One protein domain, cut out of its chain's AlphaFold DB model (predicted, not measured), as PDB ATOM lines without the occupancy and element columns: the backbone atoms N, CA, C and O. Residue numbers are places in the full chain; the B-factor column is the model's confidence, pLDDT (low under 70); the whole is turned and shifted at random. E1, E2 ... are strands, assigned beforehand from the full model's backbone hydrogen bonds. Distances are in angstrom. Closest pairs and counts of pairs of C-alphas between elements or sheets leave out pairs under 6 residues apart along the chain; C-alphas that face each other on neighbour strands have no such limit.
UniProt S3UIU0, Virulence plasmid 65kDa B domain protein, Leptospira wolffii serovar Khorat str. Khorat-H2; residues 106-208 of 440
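This is residues 106 to 208 of the 440 residues of the protein "Virulence plasmid 65kDa B domain protein" of Leptospira wolffii serovar Khorat str. Khorat-H2 (UniProt S3UIU0). Picture one strongly twisted sheet rolled into a small, flattened, nearly closed barrel, with E1 to E4 making one part of the wall, E5 to E7 the other, and the long strand E9 pairing with both E1 and E7. Opposite E9 the ring is not closed by pairing, although E4 and the beginning of E5 come near each other; the short strand E8 is added along the first part of E9. The printed part has 103 residues with no named helix and nine named strands, E1 to E9 in chain order, in one branched, antiparallel sheet. The class is all strand, though under half of the residues are in named elements. The whole is compact, with a radius of gyration of the C-alphas of 12.9 A and spans of 41 by 28 by 21 A.

Find C-alpha 107 at (387.125, 375.216, 400.621), where E1, residues 107 to 110, begins. Next come E2, residues 124 to 126, E3, residues 130 to 134 and 13.4 A long, and E4, residues 142 to 144. E5, residues 151 to 158, starts at C-alpha 151 (378.670, 383.116, 391.772) and runs 20.9 A; E6, residues 161 to 168, runs 19.8 A and bends by 63 degrees at residue 164. E7 is residues 174 to 177 and E8 residues 184 to 186. E9, residues 194 to 203, runs 23.5 A to C-alpha 203 at (392.939, 386.810, 392.154).

Start at E9, whose pairing is staggered: residues 194 to 197 pair with E8, 196 to 198 with E1 and 199 to 203 with E7. E1 and E8 lie on opposite sides of E9; look for N 108 and O 197 at 2.9 A, and N 185 and O 196 at 2.9 A. From E1, E1 E2 E3 E4 form a meander, each strand the antiparallel neighbour of the one before, with N 125 and O 109 at 2.8 A, N 126 and O 130 at 2.8 A, and N 133 and O 143 at 2.8 A. From E7, with N 176 and O 201 at 2.8 A, go back through the second meander, E5 E6 E7, where N 167 and O 175 are 2.8 A apart and N 153 and O 166 2.8 A. E4 and E5 are edge strands, yet their closest C-alphas, Tyr 142 and Tyr 152, are 4.9 A apart. E2 and E6 are apart.

The C-alphas of Gly 189 and Phe 206, the two farthest apart, are 41.1 A from each other. The link from E1 to E2, residues 111 to 123, is long. The printed part has no cut, its mean pLDDT is 95.8, and no printed residue is under 70.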
ATOM      1  N   TYR A 106     389.750 379.005 402.305       96.94
ATOM      2  CA  TYR A 106     388.424 378.581 401.881       96.94
ATOM      3  C   TYR A 106     388.445 377.197 401.228       96.94
ATOM      4  O   TYR A 106     389.427 376.783 400.610       96.94
ATOM      5  N   SER A 107     387.329 376.484 401.315       97.62
ATOM      6  CA  SER A 107     387.125 375.216 400.621       97.62
ATOM      7  C   SER A 107     385.656 375.014 400.269       97.62
ATOM      8  O   SER A 107     384.761 375.595 400.881       97.62
ATOM      9  N   ILE A 108     385.412 374.164 399.277       98.38
ATOM     10  CA  ILE A 108     384.092 373.616 398.974       98.38
ATOM     11  C   ILE A 108     384.134 372.136 399.329       98.38
ATOM     12  O   ILE A 108     385.115 371.453 399.045       98.38
ATOM     13  N   HIS A 109     383.085 371.622 399.946       96.31
ATOM     14  CA  HIS A 109     382.944 370.202 400.228       96.31
ATOM     15  C   HIS A 109     381.540 369.722 399.902       96.31
ATOM     16  O   HIS A 109     380.619 370.520 399.731       96.31
ATOM     17  N   ARG A 110     381.386 368.403 399.789       96.00
ATOM     18  CA  ARG A 110     380.061 367.784 399.696       96.00
ATOM     19  C   ARG A 110     379.295 368.016 400.993       96.00
ATOM     20  O   ARG A 110     379.885 367.891 402.065       96.00
ATOM     21  N   ASP A 111     378.018 368.361 400.892       95.31
ATOM     22  CA  ASP A 111     377.164 368.665 402.038       95.31
ATOM     23  C   ASP A 111     376.660 367.370 402.698       95.31
ATOM     24  O   ASP A 111     375.830 366.667 402.118       95.31
ATOM     25  N   PRO A 112     377.112 367.040 403.923       92.56
ATOM     26  CA  PRO A 112     376.674 365.828 404.604       92.56
ATOM     27  C   PRO A 112     375.202 365.869 405.039       92.56
ATOM     28  O   PRO A 112     374.637 364.820 405.342       92.56
ATOM     29  N   SER A 113     374.565 367.045 405.058       92.06
ATOM     30  CA  SER A 113     373.186 367.227 405.536       92.06
ATOM     31  C   SER A 113     372.145 366.469 404.698       92.06
ATOM     32  O   SER A 113     371.069 366.162 405.206       92.06
ATOM     33  N   PHE A 114     372.461 366.163 403.434       87.38
ATOM     34  CA  PHE A 114     371.581 365.463 402.484       87.38
ATOM     35  C   PHE A 114     372.021 364.015 402.226       87.38
ATOM     36  O   PHE A 114     371.404 363.305 401.435       87.38
ATOM     37  N   GLY A 115     373.061 363.556 402.929       90.50
ATOM     38  CA  GLY A 115     373.776 362.331 402.593       90.50
ATOM     39  C   GLY A 115     374.781 362.553 401.460       90.50
ATOM     40  O   GLY A 115     374.619 363.431 400.621       90.50
ATOM     41  N   VAL A 116     375.851 361.757 401.466       94.94
ATOM     42  CA  VAL A 116     376.909 361.805 400.448       94.94
ATOM     43  C   VAL A 116     377.006 360.432 399.796       94.94
ATOM     44  O   VAL A 116     377.428 359.468 400.442       94.94
ATOM     45  N   ASN A 117     376.610 360.349 398.529       93.75
ATOM     46  CA  ASN A 117     376.462 359.100 397.787       93.75
ATOM     47  C   ASN A 117     377.588 358.866 396.776       93.75
ATOM     48  O   ASN A 117     377.870 357.711 396.455       93.75
ATOM     49  N   TYR A 118     378.276 359.924 396.332       94.56
ATOM     50  CA  TYR A 118     379.293 359.865 395.277       94.56
ATOM     51  C   TYR A 118     378.758 359.343 393.930       94.56
ATOM     52  O   TYR A 118     379.429 358.580 393.233       94.56
ATOM     53  N   ASP A 119     377.546 359.756 393.556       92.69
ATOM     54  CA  ASP A 119     376.856 359.376 392.313       92.69
ATOM     55  C   ASP A 119     376.619 360.562 391.353       92.69
ATOM     56  O   ASP A 119     375.886 360.448 390.370       92.69
ATOM     57  N   GLY A 120     377.238 361.712 391.636       92.25
ATOM     58  CA  GLY A 120     377.097 362.956 390.881       92.25
ATOM     59  C   GLY A 120     375.866 363.794 391.222       92.25
ATOM     60  O   GLY A 120     375.716 364.897 390.685       92.25
ATOM     61  N   THR A 121     375.015 363.331 392.141       93.44
ATOM     62  CA  THR A 121     373.825 364.071 392.589       93.44
ATOM     63  C   THR A 121     374.035 364.856 393.885       93.44
ATOM     64  O   THR A 121     373.251 365.760 394.162       93.44
ATOM     65  N   ASP A 122     375.128 364.590 394.611       95.25
ATOM     66  CA  ASP A 122     375.436 365.193 395.916       95.25
ATOM     67  C   ASP A 122     375.397 366.730 395.919       95.25
ATOM     68  O   ASP A 122     375.796 367.392 394.955       95.25
ATOM     69  N   ASP A 123     374.959 367.298 397.039       95.75
ATOM     70  CA  ASP A 123     374.952 368.739 397.272       95.75
ATOM     71  C   ASP A 123     376.309 369.245 397.776       95.75
ATOM     72  O   ASP A 123     377.171 368.477 398.213       95.75
ATOM     73  N   PHE A 124     376.510 370.562 397.719       97.44
ATOM     74  CA  PHE A 124     377.781 371.198 398.057       97.44
ATOM     75  C   PHE A 124     377.604 372.328 399.062       97.44
ATOM     76  O   PHE A 124     376.589 373.021 399.100       97.44
ATOM     77  N   VAL A 125     378.646 372.568 399.846       97.56
ATOM     78  CA  VAL A 125     378.731 373.662 400.807       97.56
ATOM     79  C   VAL A 125     380.112 374.300 400.725       97.56
ATOM     80  O   VAL A 125     381.144 373.632 400.675       97.56
ATOM     81  N   SER A 126     380.118 375.626 400.664       97.75
ATOM     82  CA  SER A 126     381.310 376.461 400.622       97.75
ATOM     83  C   SER A 126     381.597 377.014 402.012       97.75
ATOM     84  O   SER A 126     380.695 377.527 402.672       97.75
ATOM     85  N   SER A 127     382.852 376.992 402.455       95.94
ATOM     86  CA  SER A 127     383.242 377.684 403.688       95.94
ATOM     87  C   SER A 127     383.229 379.212 403.539       95.94
ATOM     88  O   SER A 127     383.246 379.920 404.541       95.94
ATOM     89  N   LEU A 128     383.166 379.726 402.304       95.00
ATOM     90  CA  LEU A 128     383.077 381.159 402.018       95.00
ATOM     91  C   LEU A 128     381.647 381.700 402.175       95.00
ATOM     92  O   LEU A 128     381.463 382.808 402.664       95.00
ATOM     93  N   SER A 129     380.630 380.938 401.756       96.06
ATOM     94  CA  SER A 129     379.241 381.433 401.679       96.06
ATOM     95  C   SER A 129     378.182 380.476 402.232       96.06
ATOM     96  O   SER A 129     376.987 380.747 402.136       96.06
ATOM     97  N   GLY A 130     378.589 379.342 402.794       96.25
ATOM     98  CA  GLY A 130     377.686 378.293 403.243       96.25
ATOM     99  C   GLY A 130     377.167 377.435 402.092       96.25
ATOM    100  O   GLY A 130     377.827 377.233 401.072       96.25
ATOM    101  N   GLN A 131     375.990 376.858 402.301       97.44
ATOM    102  CA  GLN A 131     375.450 375.831 401.423       97.44
ATOM    103  C   GLN A 131     375.114 376.364 400.023       97.44
ATOM    104  O   GLN A 131     374.598 377.475 399.908       97.44
ATOM    105  N   LEU A 132     375.392 375.583 398.978       97.69
ATOM    106  CA  LEU A 132     375.226 375.960 397.577       97.69
ATOM    107  C   LEU A 132     373.971 375.321 396.969       97.69
ATOM    108  O   LEU A 132     373.650 374.169 397.245       97.69
ATOM    109  N   VAL A 133     373.288 376.070 396.108       96.94
ATOM    110  CA  VAL A 133     372.067 375.672 395.399       96.94
ATOM    111  C   VAL A 133     372.260 375.941 393.910       96.94
ATOM    112  O   VAL A 133     372.732 377.014 393.534       96.94
ATOM    113  N   ASP A 134     371.906 374.969 393.069       96.81
ATOM    114  CA  ASP A 134     371.935 375.122 391.612       96.81
ATOM    115  C   ASP A 134     370.846 376.104 391.161       96.81
ATOM    116  O   ASP A 134     369.658 375.884 391.400       96.81
ATOM    117  N   VAL A 135     371.257 377.180 390.492       96.62
ATOM    118  CA  VAL A 135     370.351 378.197 389.931       96.62
ATOM    119  C   VAL A 135     370.146 378.034 388.425       96.62
ATOM    120  O   VAL A 135     369.227 378.614 387.853       96.62
ATOM    121  N   SER A 136     370.984 377.225 387.776       95.56
ATOM    122  CA  SER A 136     370.951 376.974 386.332       95.56
ATOM    123  C   SER A 136     370.015 375.832 385.923       95.56
ATOM    124  O   SER A 136     369.663 375.713 384.750       95.56
ATOM    125  N   GLY A 137     369.642 374.966 386.870       93.69
ATOM    126  CA  GLY A 137     368.848 373.754 386.634       93.69
ATOM    127  C   GLY A 137     369.605 372.642 385.898       93.69
ATOM    128  O   GLY A 137     369.033 371.597 385.592       93.69
ATOM    129  N   ASN A 138     370.882 372.861 385.580       93.19
ATOM    130  CA  ASN A 138     371.761 371.904 384.916       93.19
ATOM    131  C   ASN A 138     373.139 371.808 385.588       93.19
ATOM    132  O   ASN A 138     374.085 371.316 384.967       93.19
ATOM    133  N   ARG A 139     373.245 372.264 386.844       94.12
ATOM    134  CA  ARG A 139     374.438 372.169 387.693       94.12
ATOM    135  C   ARG A 139     375.671 372.846 387.084       94.12
ATOM    136  O   ARG A 139     376.793 372.382 387.272       94.12
ATOM    137  N   ARG A 140     375.476 373.945 386.345       95.75
ATOM    138  CA  ARG A 140     376.557 374.776 385.772       95.75
ATOM    139  C   ARG A 140     376.779 376.084 386.514       95.75
ATOM    140  O   ARG A 140     377.817 376.711 386.323       95.75
ATOM    141  N   GLU A 141     375.827 376.496 387.337       97.50
ATOM    142  CA  GLU A 141     375.918 377.722 388.116       97.50
ATOM    143  C   GLU A 141     375.208 377.544 389.452       97.50
ATOM    144  O   GLU A 141     374.075 377.065 389.514       97.50
ATOM    145  N   TYR A 142     375.895 377.929 390.521       98.25
ATOM    146  CA  TYR A 142     375.438 377.779 391.892       98.25
ATOM    147  C   TYR A 142     375.532 379.105 392.635       98.25
ATOM    148  O   TYR A 142     376.489 379.865 392.465       98.25
ATOM    149  N   HIS A 143     374.556 379.344 393.499       98.00
ATOM    150  CA  HIS A 143     374.547 380.445 394.456       98.00
ATOM    151  C   HIS A 143     374.442 379.890 395.873       98.00
ATOM    152  O   HIS A 143     374.029 378.749 396.086       98.00
ATOM    153  N   ALA A 144     374.810 380.693 396.863       97.62
ATOM    154  CA  ALA A 144     374.595 380.318 398.251       97.62
ATOM    155  C   ALA A 144     373.094 380.333 398.596       97.62
ATOM    156  O   ALA A 144     372.380 381.259 398.218       97.62
ATOM    157  N   ARG A 145     372.616 379.349 399.374       96.50
ATOM    158  CA  ARG A 145     371.223 379.283 399.863       96.50
ATOM    159  C   ARG A 145     370.823 380.574 400.583       96.50
ATOM    160  O   ARG A 145     369.696 381.040 400.447       96.50
ATOM    161  N   LYS A 146     371.744 381.128 401.376       96.25
ATOM    162  CA  LYS A 146     371.667 382.503 401.876       96.25
ATOM    163  C   LYS A 146     372.527 383.350 400.953       96.25
ATOM    164  O   LYS A 146     373.743 383.182 400.960       96.25
ATOM    165  N   GLU A 147     371.890 384.201 400.156       95.06
ATOM    166  CA  GLU A 147     372.578 384.954 399.109       95.06
ATOM    167  C   GLU A 147     373.772 385.742 399.677       95.06
ATOM    168  O   GLU A 147     373.670 386.412 400.705       95.06
ATOM    169  N   SER A 148     374.907 385.614 398.995       94.56
ATOM    170  CA  SER A 148     376.207 386.194 399.358       94.56
ATOM    171  C   SER A 148     376.807 387.046 398.235       94.56
ATOM    172  O   SER A 148     377.875 387.625 398.413       94.56
ATOM    173  N   TRP A 149     376.124 387.132 397.088       95.44
ATOM    174  CA  TRP A 149     376.598 387.729 395.838       95.44
ATOM    175  C   TRP A 149     377.892 387.091 395.322       95.44
ATOM    176  O   TRP A 149     378.712 387.753 394.685       95.44
ATOM    177  N   VAL A 150     378.067 385.797 395.601       97.88
ATOM    178  CA  VAL A 150     379.157 384.979 395.070       97.88
ATOM    179  C   VAL A 150     378.580 383.973 394.085       97.88
ATOM    180  O   VAL A 150     377.763 383.125 394.452       97.88
ATOM    181  N   ARG A 151     379.037 384.051 392.836       98.25
ATOM    182  CA  ARG A 151     378.670 383.116 391.772       98.25
ATOM    183  C   ARG A 151     379.659 381.960 391.727       98.25
ATOM    184  O   ARG A 151     380.848 382.203 391.535       98.25
ATOM    185  N   TYR A 152     379.175 380.725 391.818       98.62
ATOM    186  CA  TYR A 152     379.986 379.506 391.766       98.62
ATOM    187  C   TYR A 152     379.778 378.747 390.453       98.62
ATOM    188  O   TYR A 152     378.653 378.431 390.077       98.62
ATOM    189  N   ILE A 153     380.874 378.412 389.777       98.44
ATOM    190  CA  ILE A 153     380.892 377.716 388.488       98.44
ATOM    191  C   ILE A 153     381.747 376.447 388.632       98.44
ATOM    192  O   ILE A 153     382.966 376.562 388.813       98.44
ATOM    193  N   PRO A 154     381.158 375.241 388.579       98.00
ATOM    194  CA  PRO A 154     381.912 373.995 388.515       98.00
ATOM    195  C   PRO A 154     382.561 373.814 387.138       98.00
ATOM    196  O   PRO A 154     381.971 374.130 386.107       98.00
ATOM    197  N   ASN A 155     383.777 373.265 387.111       97.38
ATOM    198  CA  ASN A 155     384.548 373.049 385.889       97.38
ATOM    199  C   ASN A 155     385.095 371.620 385.812       97.38
ATOM    200  O   ASN A 155     385.729 371.130 386.755       97.38
ATOM    201  N   GLY A 156     384.931 370.998 384.640       94.94
ATOM    202  CA  GLY A 156     385.374 369.628 384.371       94.94
ATOM    203  C   GLY A 156     384.624 368.581 385.198       94.94
ATOM    204  O   GLY A 156     383.807 368.921 386.047       94.94
ATOM    205  N   ILE A 157     384.913 367.304 384.954       93.38
ATOM    206  CA  ILE A 157     384.343 366.174 385.702       93.38
ATOM    207  C   ILE A 157     385.490 365.257 386.134       93.38
ATOM    208  O   ILE A 157     386.273 364.817 385.292       93.38
ATOM    209  N   CYS A 158     385.597 365.004 387.438       92.50
ATOM    210  CA  CYS A 158     386.598 364.155 388.079       92.50
ATOM    211  C   CYS A 158     385.892 363.202 389.053       92.50
ATOM    212  O   CYS A 158     385.288 363.637 390.037       92.50
ATOM    213  N   GLY A 159     385.958 361.898 388.770       90.94
ATOM    214  CA  GLY A 159     385.100 360.915 389.432       90.94
ATOM    215  C   GLY A 159     383.640 361.167 389.056       90.94
ATOM    216  O   GLY A 159     383.304 361.213 387.875       90.94
ATOM    217  N   ASP A 160     382.788 361.371 390.056       93.00
ATOM    218  CA  ASP A 160     381.363 361.675 389.885       93.00
ATOM    219  C   ASP A 160     381.031 363.179 389.993       93.00
ATOM    220  O   ASP A 160     379.897 363.575 389.748       93.00
ATOM    221  N   GLY A 161     381.994 364.030 390.363       93.81
ATOM    222  CA  GLY A 161     381.768 365.455 390.631       93.81
ATOM    223  C   GLY A 161     382.652 366.394 389.803       93.81
ATOM    224  O   GLY A 161     383.419 365.945 388.949       93.81
ATOM    225  N   PRO A 162     382.580 367.714 390.045       96.62
ATOM    226  CA  PRO A 162     383.430 368.686 389.363       96.62
ATOM    227  C   PRO A 162     384.919 368.461 389.637       96.62
ATOM    228  O   PRO A 162     385.303 368.118 390.752       96.62
ATOM    229  N   CYS A 163     385.792 368.719 388.661       96.50
ATOM    230  CA  CYS A 163     387.241 368.709 388.918       96.50
ATOM    231  C   CYS A 163     387.687 369.912 389.747       96.50
ATOM    232  O   CYS A 163     388.621 369.824 390.540       96.50
ATOM    233  N   SER A 164     387.050 371.056 389.528       98.25
ATOM    234  CA  SER A 164     387.403 372.323 390.155       98.25
ATOM    235  C   SER A 164     386.196 373.246 390.191       98.25
ATOM    236  O   SER A 164     385.206 373.014 389.500       98.25
ATOM    237  N   TRP A 165     386.299 374.318 390.965       98.69
ATOM    238  CA  TRP A 165     385.280 375.357 391.038       98.69
ATOM    239  C   TRP A 165     385.910 376.727 390.849       98.69
ATOM    240  O   TRP A 165     387.040 376.977 391.265       98.69
ATOM    241  N   THR A 166     385.162 377.628 390.231       98.62
ATOM    242  CA  THR A 166     385.466 379.054 390.177       98.62
ATOM    243  C   THR A 166     384.359 379.805 390.895       98.62
ATOM    244  O   THR A 166     383.214 379.747 390.460       98.62
ATOM    245  N   ALA A 167     384.691 380.496 391.979       98.56
ATOM    246  CA  ALA A 167     383.785 381.411 392.657       98.56
ATOM    247  C   ALA A 167     384.194 382.854 392.353       98.56
ATOM    248  O   ALA A 167     385.383 383.166 392.385       98.56
ATOM    249  N   ILE A 168     383.237 383.722 392.041       98.38
ATOM    250  CA  ILE A 168     383.475 385.143 391.760       98.38
ATOM    251  C   ILE A 168     382.558 385.952 392.668       98.38
ATOM    252  O   ILE A 168     381.341 385.771 392.606       98.38
ATOM    253  N   ASP A 169     383.133 386.802 393.514       96.88
ATOM    254  CA  ASP A 169     382.361 387.680 394.395       96.88
ATOM    255  C   ASP A 169     381.909 388.977 393.702       96.88
ATOM    256  O   ASP A 169     382.260 389.264 392.553       96.88
ATOM    257  N   LYS A 170     381.115 389.776 394.421       95.81
ATOM    258  CA  LYS A 170     380.578 391.060 393.943       95.81
ATOM    259  C   LYS A 170     381.645 392.088 393.553       95.81
ATOM    260  O   LYS A 170     381.350 392.991 392.776       95.81
ATOM    261  N   ASP A 171     382.853 391.973 394.108       94.75
ATOM    262  CA  ASP A 171     383.970 392.886 393.855       94.75
ATOM    263  C   ASP A 171     384.848 392.375 392.691       94.75
ATOM    264  O   ASP A 171     385.815 393.026 392.287       94.75
ATOM    265  N   GLY A 172     384.482 391.228 392.107       96.12
ATOM    266  CA  GLY A 172     385.172 390.589 390.995       96.12
ATOM    267  C   GLY A 172     386.379 389.757 391.422       96.12
ATOM    268  O   GLY A 172     387.151 389.341 390.556       96.12
ATOM    269  N   ILE A 173     386.569 389.502 392.723       96.94
ATOM    270  CA  ILE A 173     387.631 388.614 393.196       96.94
ATOM    271  C   ILE A 173     387.248 387.182 392.837       96.94
ATOM    272  O   ILE A 173     386.165 386.689 393.158       96.94
ATOM    273  N   GLN A 174     388.168 386.510 392.158       98.19
ATOM    274  CA  GLN A 174     388.034 385.136 391.722       98.19
ATOM    275  C   GLN A 174     388.769 384.196 392.683       98.19
ATOM    276  O   GLN A 174     389.988 384.278 392.844       98.19
ATOM    277  N   TYR A 175     388.035 383.242 393.245       98.38
ATOM    278  CA  TYR A 175     388.540 382.133 394.050       98.38
ATOM    279  C   TYR A 175     388.476 380.857 393.209       98.38
ATOM    280  O   TYR A 175     387.421 380.480 392.702       98.38
ATOM    281  N   THR A 176     389.608 380.182 393.038       98.62
ATOM    282  CA  THR A 176     389.696 378.933 392.273       98.62
ATOM    283  C   THR A 176     389.979 377.774 393.218       98.62
ATOM    284  O   THR A 176     391.013 377.756 393.888       98.62
ATOM    285  N   PHE A 177     389.097 376.780 393.243       98.75
ATOM    286  CA  PHE A 177     389.184 375.612 394.120       98.75
ATOM    287  C   PHE A 177     389.498 374.352 393.322       98.75
ATOM    288  O   PHE A 177     388.934 374.159 392.246       98.75
ATOM    289  N   GLY A 178     390.361 373.479 393.841       97.56
ATOM    290  CA  GLY A 178     390.658 372.193 393.205       97.56
ATOM    291  C   GLY A 178     391.305 372.304 391.819       97.56
ATOM    292  O   GLY A 178     391.126 371.411 390.991       97.56
ATOM    293  N   SER A 179     391.979 373.409 391.478       95.50
ATOM    294  CA  SER A 179     392.580 373.543 390.137       95.50
ATOM    295  C   SER A 179     393.834 372.685 389.966       95.50
ATOM    296  O   SER A 179     394.104 372.199 388.867       95.50
ATOM    297  N   THR A 180     394.548 372.444 391.061       96.50
ATOM    298  CA  THR A 180     395.758 371.624 391.150       96.50
ATOM    299  C   THR A 180     395.463 370.296 391.848       96.50
ATOM    300  O   THR A 180     394.503 370.201 392.613       96.50
ATOM    301  N   ASP A 181     396.274 369.266 391.598       95.50
ATOM    302  CA  ASP A 181     396.070 367.933 392.187       95.50
ATOM    303  C   ASP A 181     396.085 367.954 393.724       95.50
ATOM    304  O   ASP A 181     395.217 367.361 394.361       95.50
ATOM    305  N   ASP A 182     397.000 368.729 394.313       97.06
ATOM    306  CA  ASP A 182     397.144 368.921 395.759       97.06
ATOM    307  C   ASP A 182     395.932 369.598 396.421       97.06
ATOM    308  O   ASP A 182     395.692 369.409 397.611       97.06
ATOM    309  N   SER A 183     395.126 370.332 395.651       97.62
ATOM    310  CA  SER A 183     393.911 371.007 396.134       97.62
ATOM    311  C   SER A 183     392.617 370.206 395.915       97.62
ATOM    312  O   SER A 183     391.533 370.673 396.282       97.62
ATOM    313  N   ARG A 184     392.705 369.003 395.330       97.00
ATOM    314  CA  ARG A 184     391.595 368.048 395.177       97.00
ATOM    315  C   ARG A 184     391.764 366.933 396.192       97.00
ATOM    316  O   ARG A 184     392.707 366.159 396.096       97.00
ATOM    317  N   ILE A 185     390.871 366.850 397.167       96.69
ATOM    318  CA  ILE A 185     390.977 365.863 398.244       96.69
ATOM    319  C   ILE A 185     389.987 364.744 397.958       96.69
ATOM    320  O   ILE A 185     388.780 364.916 398.149       96.69
ATOM    321  N   GLU A 186     390.477 363.617 397.449       95.19
ATOM    322  CA  GLU A 186     389.656 362.455 397.126       95.19
ATOM    323  C   GLU A 186     389.201 361.709 398.380       95.19
ATOM    324  O   GLU A 186     389.876 361.670 399.409       95.19
ATOM    325  N   SER A 187     388.032 361.089 398.281       94.56
ATOM    326  CA  SER A 187     387.532 360.197 399.318       94.56
ATOM    327  C   SER A 187     388.117 358.798 399.147       94.56
ATOM    328  O   SER A 187     388.032 358.193 398.070       94.56
ATOM    329  N   ILE A 188     388.696 358.257 400.221       94.00
ATOM    330  CA  ILE A 188     389.253 356.902 400.222       94.00
ATOM    331  C   ILE A 188     388.137 355.891 399.935       94.00
ATOM    332  O   ILE A 188     387.089 355.893 400.578       94.00
ATOM    333  N   GLY A 189     388.379 355.002 398.969       90.94
ATOM    334  CA  GLY A 189     387.438 353.941 398.597       90.94
ATOM    335  C   GLY A 189     386.278 354.388 397.700       90.94
ATOM    336  O   GLY A 189     385.331 353.627 397.530       90.94
ATOM    337  N   ARG A 190     386.334 355.593 397.111       91.88
ATOM    338  CA  ARG A 190     385.273 356.142 396.242       91.88
ATOM    339  C   ARG A 190     385.732 356.397 394.805       91.88
ATOM    340  O   ARG A 190     385.390 357.413 394.225       91.88
ATOM    341  N   ASN A 191     386.538 355.505 394.225       87.94
ATOM    342  CA  ASN A 191     386.940 355.561 392.806       87.94
ATOM    343  C   ASN A 191     387.499 356.924 392.330       87.94
ATOM    344  O   ASN A 191     387.250 357.342 391.202       87.94
ATOM    345  N   GLY A 192     388.258 357.620 393.184       89.38
ATOM    346  CA  GLY A 192     388.850 358.922 392.852       89.38
ATOM    347  C   GLY A 192     387.879 360.105 392.930       89.38
ATOM    348  O   GLY A 192     388.233 361.213 392.535       89.38
ATOM    349  N   SER A 193     386.667 359.903 393.446       94.94
ATOM    350  CA  SER A 193     385.719 360.981 393.688       94.94
ATOM    351  C   SER A 193     386.220 361.975 394.731       94.94
ATOM    352  O   SER A 193     386.669 361.602 395.819       94.94
ATOM    353  N   ILE A 194     386.085 363.261 394.416       96.25
ATOM    354  CA  ILE A 194     386.562 364.356 395.263       96.25
ATOM    355  C   ILE A 194     385.555 364.635 396.386       96.25
ATOM    356  O   ILE A 194     384.352 364.758 396.144       96.25
ATOM    357  N   ARG A 195     386.060 364.728 397.620       95.56
ATOM    358  CA  ARG A 195     385.332 365.052 398.857       95.56
ATOM    359  C   ARG A 195     385.407 366.542 399.191       95.56
ATOM    360  O   ARG A 195     384.418 367.125 399.641       95.56
ATOM    361  N   THR A 196     386.576 367.142 398.972       97.19
ATOM    362  CA  THR A 196     386.857 368.549 399.275       97.19
ATOM    363  C   THR A 196     387.698 369.175 398.165       97.19
ATOM    364  O   THR A 196     388.693 368.603 397.728       97.19
ATOM    365  N   TRP A 197     387.308 370.370 397.734       98.31
ATOM    366  CA  TRP A 197     388.053 371.235 396.826       98.31
ATOM    367  C   TRP A 197     388.603 372.409 397.636       98.31
ATOM    368  O   TRP A 197     387.863 373.324 398.005       98.31
ATOM    369  N   ALA A 198     389.895 372.376 397.943       98.38
ATOM    370  CA  ALA A 198     390.572 373.444 398.667       98.38
ATOM    371  C   ALA A 198     390.879 374.627 397.734       98.38
ATOM    372  O   ALA A 198     391.056 374.443 396.524       98.38
ATOM    373  N   VAL A 199     390.918 375.853 398.266       98.50
ATOM    374  CA  VAL A 199     391.277 377.033 397.470       98.50
ATOM    375  C   VAL A 199     392.726 376.921 397.012       98.50
ATOM    376  O   VAL A 199     393.638 376.834 397.811       98.50
ATOM    377  N   SER A 200     392.946 376.929 395.707       98.19
ATOM    378  CA  SER A 200     394.282 376.845 395.095       98.19
ATOM    379  C   SER A 200     394.813 378.212 394.669       98.19
ATOM    380  O   SER A 200     396.019 378.423 394.578       98.19
ATOM    381  N   ARG A 201     393.912 379.162 394.396       97.94
ATOM    382  CA  ARG A 201     394.262 380.483 393.877       97.94
ATOM    383  C   ARG A 201     393.189 381.511 394.199       97.94
ATOM    384  O   ARG A 201     392.006 381.231 394.015       97.94
ATOM    385  N   VAL A 202     393.610 382.717 394.570       97.88
ATOM    386  CA  VAL A 202     392.746 383.902 394.675       97.88
ATOM    387  C   VAL A 202     393.339 385.036 393.847       97.88
ATOM    388  O   VAL A 202     394.550 385.273 393.915       97.88
ATOM    389  N   ARG A 203     392.522 385.702 393.027       97.00
ATOM    390  CA  ARG A 203     392.939 386.810 392.154       97.00
ATOM    391  C   ARG A 203     391.899 387.921 392.102       97.00
ATOM    392  O   ARG A 203     390.713 387.637 392.026       97.00
ATOM    393  N   ASP A 204     392.352 389.168 392.089       96.50
ATOM    394  CA  ASP A 204     391.526 390.318 391.721       96.50
ATOM    395  C   ASP A 204     391.374 390.427 390.182       96.50
ATOM    396  O   ASP A 204     392.102 389.758 389.435       96.50
ATOM    397  N   PRO A 205     390.485 391.305 389.674       96.00
ATOM    398  CA  PRO A 205     390.333 391.547 388.234       96.00
ATOM    399  C   PRO A 205     391.595 392.060 387.520       96.00
ATOM    400  O   PRO A 205     391.652 392.073 386.293       96.00
ATOM    401  N   PHE A 206     392.606 392.506 388.269       94.88
ATOM    402  CA  PHE A 206     393.875 393.012 387.750       94.88
ATOM    403  C   PHE A 206     394.991 391.951 387.778       94.88
ATOM    404  O   PHE A 206     396.124 392.259 387.410       94.88
ATOM    405  N   GLY A 207     394.695 390.720 388.209       93.19
ATOM    406  CA  GLY A 207     395.648 389.615 388.297       93.19
ATOM    407  C   GLY A 207     396.502 389.582 389.572       93.19
ATOM    408  O   GLY A 207     397.393 388.737 389.674       93.19
ATOM    409  N   ASN A 208     396.242 390.441 390.560       95.38
ATOM    410  CA  ASN A 208     396.917 390.415 391.861       95.38
ATOM    411  C   ASN A 208     396.298 389.357 392.772       95.38
ATOM    412  O   ASN A 208     395.081 389.214 392.827       95.38
TER     413      ASN A 208